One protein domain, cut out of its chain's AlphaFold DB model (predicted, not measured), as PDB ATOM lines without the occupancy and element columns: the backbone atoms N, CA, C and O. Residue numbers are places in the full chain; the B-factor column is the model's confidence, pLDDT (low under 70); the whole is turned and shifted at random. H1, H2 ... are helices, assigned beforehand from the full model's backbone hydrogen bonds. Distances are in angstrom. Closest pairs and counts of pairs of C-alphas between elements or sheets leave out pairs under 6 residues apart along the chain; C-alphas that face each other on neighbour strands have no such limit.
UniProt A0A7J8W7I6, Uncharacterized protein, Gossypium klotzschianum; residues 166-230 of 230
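This is residues 166 to 230 of the 230 residues of an uncharacterized protein of Gossypium klotzschianum (UniProt A0A7J8W7I6). A short helix, H1, and a helix of more than twice as many residues, H2, make a lopsided helical hairpin: they meet near the tight link that joins them and open out from there as a narrow V. Most of H2 runs on alone and makes the length. The printed part has 65 residues with two named helices, H1 then H2, and no named strand; the class is all helix. It is extended, with a radius of gyration of the C-alphas of 21.2 A, a rod spanning 71 by 23 by 5 A.

H1, residues 166 to 181, touches H2, residues 186 to 227, with residues 177 to 181 alone, and H2 touches H1 with residues 186 to 189 alone. Their closest C-alphas, those of Phe 180 and Val 189, are 6.5 A apart. They run opposite ways at a shallow tilt of 25 degrees. In H1 and H2 every O i to N i+4 pair is within hydrogen-bond range.

H1 begins at C-alpha 166 (156.832, 148.355, 116.908) and is 22.5 A long from first to last C-alpha. H2 is 60.7 A long and ends at C-alpha 227 (165.477, 113.055, 92.419).

The C-alphas farthest apart, those of Asn 184 and Val 230, are 71.1 A apart. The printed part has no cut. Residues 180 to 185 and 229 to 230 have pLDDT under 70.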
ATOM      1  N   VAL A 166     157.369 149.341 115.959       78.31
ATOM      2  CA  VAL A 166     156.832 148.355 116.908       78.31
ATOM      3  C   VAL A 166     156.740 148.952 118.313       78.31
ATOM      4  O   VAL A 166     155.694 148.857 118.951       78.31
ATOM      5  N   THR A 167     157.791 149.628 118.787       78.69
ATOM      6  CA  THR A 167     157.772 150.292 120.098       78.69
ATOM      7  C   THR A 167     156.730 151.408 120.155       78.69
ATOM      8  O   THR A 167     155.990 151.486 121.131       78.69
ATOM      9  N   LEU A 168     156.607 152.233 119.111       80.69
ATOM     10  CA  LEU A 168     155.605 153.297 119.045       80.69
ATOM     11  C   LEU A 168     154.183 152.721 119.041       80.69
ATOM     12  O   LEU A 168     153.319 153.221 119.754       80.69
ATOM     13  N   GLY A 169     153.955 151.635 118.297       80.81
ATOM     14  CA  GLY A 169     152.676 150.930 118.259       80.81
ATOM     15  C   GLY A 169     152.269 150.388 119.628       80.81
ATOM     16  O   GLY A 169     151.130 150.592 120.044       80.81
ATOM     17  N   ILE A 170     153.207 149.781 120.363       84.75
ATOM     18  CA  ILE A 170     152.980 149.294 121.732       84.75
ATOM     19  C   ILE A 170     152.672 150.461 122.675       84.75
ATOM     20  O   ILE A 170     151.710 150.397 123.434       84.75
ATOM     21  N   VAL A 171     153.444 151.548 122.608       84.50
ATOM     22  CA  VAL A 171     153.242 152.725 123.467       84.50
ATOM     23  C   VAL A 171     151.884 153.376 123.209       84.50
ATOM     24  O   VAL A 171     151.173 153.669 124.165       84.50
ATOM     25  N   ILE A 172     151.481 153.545 121.947       85.19
ATOM     26  CA  ILE A 172     150.160 154.080 121.582       85.19
ATOM     27  C   ILE A 172     149.047 153.163 122.104       85.19
ATOM     28  O   ILE A 172     148.056 153.651 122.644       85.19
ATOM     29  N   HIS A 173     149.227 151.843 122.009       82.44
ATOM     30  CA  HIS A 173     148.280 150.872 122.553       82.44
ATOM     31  C   HIS A 173     148.120 150.990 124.070       82.44
ATOM     32  O   HIS A 173     147.002 151.025 124.576       82.44
ATOM     33  N   LEU A 174     149.235 151.094 124.797       82.19
ATOM     34  CA  LEU A 174     149.238 151.249 126.252       82.19
ATOM     35  C   LEU A 174     148.632 152.591 126.682       82.19
ATOM     36  O   LEU A 174     147.918 152.651 127.682       82.19
ATOM     37  N   LEU A 175     148.871 153.660 125.915       82.88
ATOM     38  CA  LEU A 175     148.285 154.975 126.166       82.88
ATOM     39  C   LEU A 175     146.766 154.957 125.956       82.88
ATOM     40  O   LEU A 175     146.027 155.457 126.802       82.88
ATOM     41  N   ALA A 176     146.299 154.327 124.874       76.88
ATOM     42  CA  ALA A 176     144.879 154.128 124.612       76.88
ATOM     43  C   ALA A 176     144.226 153.300 125.726       76.88
ATOM     44  O   ALA A 176     143.176 153.687 126.230       76.88
ATOM     45  N   LEU A 177     144.884 152.229 126.185       75.94
ATOM     46  CA  LEU A 177     144.418 151.420 127.311       75.94
ATOM     47  C   LEU A 177     144.274 152.269 128.585       75.94
ATOM     48  O   LEU A 177     143.247 152.210 129.253       75.94
ATOM     49  N   LYS A 178     145.272 153.107 128.894       76.44
ATOM     50  CA  LYS A 178     145.284 153.965 130.090       76.44
ATOM     51  C   LYS A 178     144.188 155.036 130.063       76.44
ATOM     52  O   LYS A 178     143.520 155.240 131.071       76.44
ATOM     53  N   VAL A 179     143.971 155.681 128.914       74.12
ATOM     54  CA  VAL A 179     142.887 156.666 128.727       74.12
ATOM     55  C   VAL A 179     141.513 156.000 128.845       74.12
ATOM     56  O   VAL A 179     140.585 156.582 129.402       74.12
ATOM     57  N   PHE A 180     141.383 154.762 128.368       64.75
ATOM     58  CA  PHE A 180     140.110 154.045 128.362       64.75
ATOM     59  C   PHE A 180     139.757 153.438 129.733       64.75
ATOM     60  O   PHE A 180     138.589 153.440 130.120       64.75
ATOM     61  N   ILE A 181     140.760 153.004 130.509       69.69
ATOM     62  CA  ILE A 181     140.595 152.552 131.904       69.69
ATOM     63  C   ILE A 181     140.111 153.700 132.805       69.69
ATOM     64  O   ILE A 181     139.263 153.482 133.665       69.69
ATOM     65  N   HIS A 182     140.573 154.932 132.569       67.50
ATOM     66  CA  HIS A 182     140.155 156.110 133.340       67.50
ATOM     67  C   HIS A 182     138.662 156.462 133.158       67.50
ATOM     68  O   HIS A 182     138.076 157.133 134.000       67.50
ATOM     69  N   GLN A 183     138.014 156.022 132.073       67.06
ATOM     70  CA  GLN A 183     136.605 156.342 131.808       67.06
ATOM     71  C   GLN A 183     135.597 155.331 132.386       67.06
ATOM     72  O   GLN A 183     134.431 155.372 132.000       67.06
ATOM     73  N   ASN A 184     136.001 154.423 133.286       64.38
ATOM     74  CA  ASN A 184     135.126 153.429 133.943       64.38
ATOM     75  C   ASN A 184     134.269 152.561 132.990       64.38
ATOM     76  O   ASN A 184     133.364 151.850 133.422       64.38
ATOM     77  N   ASN A 185     134.585 152.530 131.693       69.94
ATOM     78  CA  ASN A 185     133.899 151.724 130.683       69.94
ATOM     79  C   ASN A 185     134.584 150.361 130.509       69.94
ATOM     80  O   ASN A 185     134.913 149.944 129.396       69.94
ATOM     81  N   LEU A 186     134.806 149.657 131.625       70.94
ATOM     82  CA  LEU A 186     135.557 148.397 131.683       70.94
ATOM     83  C   LEU A 186     135.048 147.360 130.666       70.94
ATOM     84  O   LEU A 186     135.838 146.656 130.045       70.94
ATOM     85  N   HIS A 187     133.736 147.320 130.430       74.62
ATOM     86  CA  HIS A 187     133.116 146.411 129.465       74.62
ATOM     87  C   HIS A 187     133.569 146.673 128.017       74.62
ATOM     88  O   HIS A 187     133.947 145.747 127.300       74.62
ATOM     89  N   MET A 188     133.608 147.940 127.595       72.62
ATOM     90  CA  MET A 188     134.125 148.321 126.277       72.62
ATOM     91  C   MET A 188     135.640 148.098 126.191       72.62
ATOM     92  O   MET A 188     136.129 147.713 125.131       72.62
ATOM     93  N   VAL A 189     136.385 148.311 127.290       78.12
ATOM     94  CA  VAL A 189     137.839 148.063 127.351       78.12
ATOM     95  C   VAL A 189     138.120 146.585 127.098       78.12
ATOM     96  O   VAL A 189     138.926 146.255 126.235       78.12
ATOM     97  N   ILE A 190     137.430 145.698 127.820       80.88
ATOM     98  CA  ILE A 190     137.608 144.248 127.718       80.88
ATOM     99  C   ILE A 190     137.230 143.769 126.318       80.88
ATOM    100  O   ILE A 190     138.003 143.036 125.706       80.88
ATOM    101  N   HIS A 191     136.094 144.220 125.781       82.69
ATOM    102  CA  HIS A 191     135.669 143.851 124.434       82.69
ATOM    103  C   HIS A 191     136.690 144.294 123.376       82.69
ATOM    104  O   HIS A 191     137.109 143.496 122.541       82.69
ATOM    105  N   ASN A 192     137.153 145.545 123.432       80.19
ATOM    106  CA  ASN A 192     138.131 146.061 122.475       80.19
ATOM    107  C   ASN A 192     139.487 145.346 122.611       80.19
ATOM    108  O   ASN A 192     140.083 144.936 121.621       80.19
ATOM    109  N   HIS A 193     139.931 145.087 123.843       81.81
ATOM    110  CA  HIS A 193     141.151 144.333 124.115       81.81
ATOM    111  C   HIS A 193     141.065 142.882 123.613       81.81
ATOM    112  O   HIS A 193     142.013 142.390 123.006       81.81
ATOM    113  N   MET A 194     139.922 142.209 123.785       81.12
ATOM    114  CA  MET A 194     139.688 140.878 123.213       81.12
ATOM    115  C   MET A 194     139.743 140.905 121.684       81.12
ATOM    116  O   MET A 194     140.381 140.038 121.093       81.12
ATOM    117  N   VAL A 195     139.145 141.912 121.037       88.75
ATOM    118  CA  VAL A 195     139.184 142.076 119.572       88.75
ATOM    119  C   VAL A 195     140.611 142.312 119.075       88.75
ATOM    120  O   VAL A 195     141.041 141.683 118.109       88.75
ATOM    121  N   ILE A 196     141.370 143.169 119.755       86.44
ATOM    122  CA  ILE A 196     142.777 143.447 119.452       86.44
ATOM    123  C   ILE A 196     143.623 142.180 119.590       86.44
ATOM    124  O   ILE A 196     144.370 141.840 118.673       86.44
ATOM    125  N   ILE A 197     143.506 141.472 120.718       85.31
ATOM    126  CA  ILE A 197     144.245 140.229 120.963       85.31
ATOM    127  C   ILE A 197     143.893 139.194 119.901       85.31
ATOM    128  O   ILE A 197     144.785 138.557 119.346       85.31
ATOM    129  N   HIS A 198     142.609 139.050 119.587       89.56
ATOM    130  CA  HIS A 198     142.141 138.126 118.566       89.56
ATOM    131  C   HIS A 198     142.721 138.471 117.189       89.56
ATOM    132  O   HIS A 198     143.249 137.596 116.504       89.56
ATOM    133  N   HIS A 199     142.716 139.747 116.801       86.75
ATOM    134  CA  HIS A 199     143.321 140.198 115.550       86.75
ATOM    135  C   HIS A 199     144.838 139.959 115.526       86.75
ATOM    136  O   HIS A 199     145.386 139.500 114.524       86.75
ATOM    137  N   PHE A 200     145.530 140.217 116.638       85.00
ATOM    138  CA  PHE A 200     146.960 139.946 116.762       85.00
ATOM    139  C   PHE A 200     147.269 138.447 116.641       85.00
ATOM    140  O   PHE A 200     148.152 138.064 115.874       85.00
ATOM    141  N   LEU A 201     146.501 137.590 117.319       86.50
ATOM    142  CA  LEU A 201     146.602 136.132 117.215       86.50
ATOM    143  C   LEU A 201     146.373 135.653 115.780       86.50
ATOM    144  O   LEU A 201     147.160 134.851 115.286       86.50
ATOM    145  N   ILE A 202     145.360 136.179 115.083       91.94
ATOM    146  CA  ILE A 202     145.116 135.858 113.669       91.94
ATOM    147  C   ILE A 202     146.329 136.230 112.816       91.94
ATOM    148  O   ILE A 202     146.787 135.410 112.022       91.94
ATOM    149  N   MET A 203     146.881 137.432 112.987       86.38
ATOM    150  CA  MET A 203     148.038 137.887 112.212       86.38
ATOM    151  C   MET A 203     149.283 137.027 112.468       86.38
ATOM    152  O   MET A 203     149.990 136.664 111.522       86.38
ATOM    153  N   VAL A 204     149.538 136.654 113.725       88.50
ATOM    154  CA  VAL A 204     150.649 135.767 114.101       88.50
ATOM    155  C   VAL A 204     150.443 134.364 113.530       88.50
ATOM    156  O   VAL A 204     151.364 133.818 112.915       88.50
ATOM    157  N   CYS A 205     149.245 133.795 113.662       91.44
ATOM    158  CA  CYS A 205     148.900 132.490 113.099       91.44
ATOM    159  C   CYS A 205     149.027 132.482 111.575       91.44
ATOM    160  O   CYS A 205     149.653 131.584 111.020       91.44
ATOM    161  N   TYR A 206     148.504 133.502 110.894       91.44
ATOM    162  CA  TYR A 206     148.596 133.637 109.442       91.44
ATOM    163  C   TYR A 206     150.053 133.719 108.974       91.44
ATOM    164  O   TYR A 206     150.459 133.010 108.053       91.44
ATOM    165  N   THR A 207     150.866 134.540 109.643       86.56
ATOM    166  CA  THR A 207     152.290 134.691 109.314       86.56
ATOM    167  C   THR A 207     153.054 133.387 109.546       86.56
ATOM    168  O   THR A 207     153.851 132.979 108.700       86.56
ATOM    169  N   SER A 208     152.769 132.694 110.651       87.62
ATOM    170  CA  SER A 208     153.382 131.404 110.984       87.62
ATOM    171  C   SER A 208     152.998 130.323 109.975       87.62
ATOM    172  O   SER A 208     153.871 129.634 109.452       87.62
ATOM    173  N   LEU A 209     151.711 130.223 109.626       91.69
ATOM    174  CA  LEU A 209     151.208 129.272 108.637       91.69
ATOM    175  C   LEU A 209     151.825 129.520 107.259       91.69
ATOM    176  O   LEU A 209     152.290 128.586 106.611       91.69
ATOM    177  N   LYS A 210     151.899 130.786 106.833       92.62
ATOM    178  CA  LYS A 210     152.550 131.174 105.579       92.62
ATOM    179  C   LYS A 210     154.028 130.783 105.567       92.62
ATOM    180  O   LYS A 210     154.517 130.292 104.553       92.62
ATOM    181  N   CYS A 211     154.728 130.968 106.685       90.81
ATOM    182  CA  CYS A 211     156.134 130.598 106.818       90.81
ATOM    183  C   CYS A 211     156.334 129.074 106.724       90.81
ATOM    184  O   CYS A 211     157.199 128.612 105.981       90.81
ATOM    185  N   ILE A 212     155.485 128.293 107.401       92.50
ATOM    186  CA  ILE A 212     155.507 126.823 107.350       92.50
ATOM    187  C   ILE A 212     155.227 126.327 105.931       92.50
ATOM    188  O   ILE A 212     155.980 125.505 105.412       92.50
ATOM    189  N   LEU A 213     154.189 126.854 105.277       91.88
ATOM    190  CA  LEU A 213     153.807 126.446 103.926       91.88
ATOM    191  C   LEU A 213     154.908 126.773 102.909       91.88
ATOM    192  O   LEU A 213     155.237 125.955 102.053       91.88
ATOM    193  N   HIS A 214     155.529 127.947 103.038       91.94
ATOM    194  CA  HIS A 214     156.661 128.345 102.208       91.94
ATOM    195  C   HIS A 214     157.873 127.429 102.423       91.94
ATOM    196  O   HIS A 214     158.484 126.973 101.457       91.94
ATOM    197  N   HIS A 215     158.192 127.096 103.676       92.25
ATOM    198  CA  HIS A 215     159.276 126.170 103.994       92.25
ATOM    199  C   HIS A 215     159.013 124.765 103.433       92.25
ATOM    200  O   HIS A 215     159.908 124.156 102.843       92.25
ATOM    201  N   GLN A 216     157.787 124.253 103.571       89.12
ATOM    202  CA  GLN A 216     157.394 122.966 102.994       89.12
ATOM    203  C   GLN A 216     157.489 122.976 101.466       89.12
ATOM    204  O   GLN A 216     158.040 122.041 100.893       89.12
ATOM    205  N   CYS A 217     157.034 124.049 100.814       91.19
ATOM    206  CA  CYS A 217     157.130 124.207  99.364       91.19
ATOM    207  C   CYS A 217     158.590 124.185  98.881       91.19
ATOM    208  O   CYS A 217     158.923 123.434  97.966       91.19
ATOM    209  N   ILE A 218     159.480 124.930  99.546       91.25
ATOM    210  CA  ILE A 218     160.916 124.931  99.228       91.25
ATOM    211  C   ILE A 218     161.527 123.545  99.436       91.25
ATOM    212  O   ILE A 218     162.280 123.070  98.588       91.25
ATOM    213  N   THR A 219     161.202 122.888 100.552       90.25
ATOM    214  CA  THR A 219     161.742 121.560 100.877       90.25
ATOM    215  C   THR A 219     161.323 120.533  99.828       90.25
ATOM    216  O   THR A 219     162.152 119.764  99.348       90.25
ATOM    217  N   HIS A 220     160.053 120.558  99.420       87.25
ATOM    218  CA  HIS A 220     159.532 119.662  98.395       87.25
ATOM    219  C   HIS A 220     160.170 119.930  97.027       87.25
ATOM    220  O   HIS A 220     160.564 118.990  96.343       87.25
ATOM    221  N   LEU A 221     160.336 121.200  96.641       87.38
ATOM    222  CA  LEU A 221     161.014 121.569  95.397       87.38
ATOM    223  C   LEU A 221     162.468 121.073  95.380       87.38
ATOM    224  O   LEU A 221     162.927 120.540  94.374       87.38
ATOM    225  N   HIS A 222     163.178 121.206  96.502       85.44
ATOM    226  CA  HIS A 222     164.559 120.751  96.625       85.44
ATOM    227  C   HIS A 222     164.679 119.224  96.498       85.44
ATOM    228  O   HIS A 222     165.564 118.746  95.790       85.44
ATOM    229  N   LEU A 223     163.776 118.459  97.128       85.19
ATOM    230  CA  LEU A 223     163.733 116.999  96.979       85.19
ATOM    231  C   LEU A 223     163.424 116.587  95.533       85.19
ATOM    232  O   LEU A 223     164.147 115.772  94.967       85.19
ATOM    233  N   SER A 224     162.413 117.196  94.905       83.56
ATOM    234  CA  SER A 224     162.055 116.897  93.512       83.56
ATOM    235  C   SER A 224     163.166 117.262  92.517       83.56
ATOM    236  O   SER A 224     163.345 116.572  91.516       83.56
ATOM    237  N   CYS A 225     163.942 118.321  92.765       82.00
ATOM    238  CA  CYS A 225     165.113 118.643  91.941       82.00
ATOM    239  C   CYS A 225     166.258 117.635  92.115       82.00
ATOM    240  O   CYS A 225     166.962 117.360  91.146       82.00
ATOM    241  N   GLN A 226     166.452 117.095  93.320       78.25
ATOM    242  CA  GLN A 226     167.507 116.121  93.598       78.25
ATOM    243  C   GLN A 226     167.194 114.742  92.993       78.25
ATOM    244  O   GLN A 226     168.097 114.076  92.496       78.25
ATOM    245  N   GLU A 227     165.924 114.333  92.991       77.75
ATOM    246  CA  GLU A 227     165.477 113.055  92.419       77.75
ATOM    247  C   GLU A 227     165.586 113.019  90.884       77.75
ATOM    248  O   GLU A 227     165.894 111.982  90.314       77.75
ATOM    249  N   ASN A 228     165.439 114.166  90.210       70.69
ATOM    250  CA  ASN A 228     165.586 114.281  88.751       70.69
ATOM    251  C   ASN A 228     167.049 114.393  88.260       70.69
ATOM    252  O   ASN A 228     167.274 114.556  87.061       70.69
ATOM    253  N   GLN A 229     168.041 114.369  89.159       64.06
ATOM    254  CA  GLN A 229     169.474 114.414  88.812       64.06
ATOM    255  C   GLN A 229     170.180 113.047  88.864       64.06
ATOM    256  O   GLN A 229     171.381 112.989  88.591       64.06
ATOM    257  N   VAL A 230     169.463 111.972  89.203       52.03
ATOM    258  CA  VAL A 230     169.957 110.581  89.203       52.03
ATOM    259  C   VAL A 230     169.427 109.852  87.974       52.03
ATOM    260  O   VAL A 230     170.226 109.106  87.364       52.03
TER     261      VAL A 230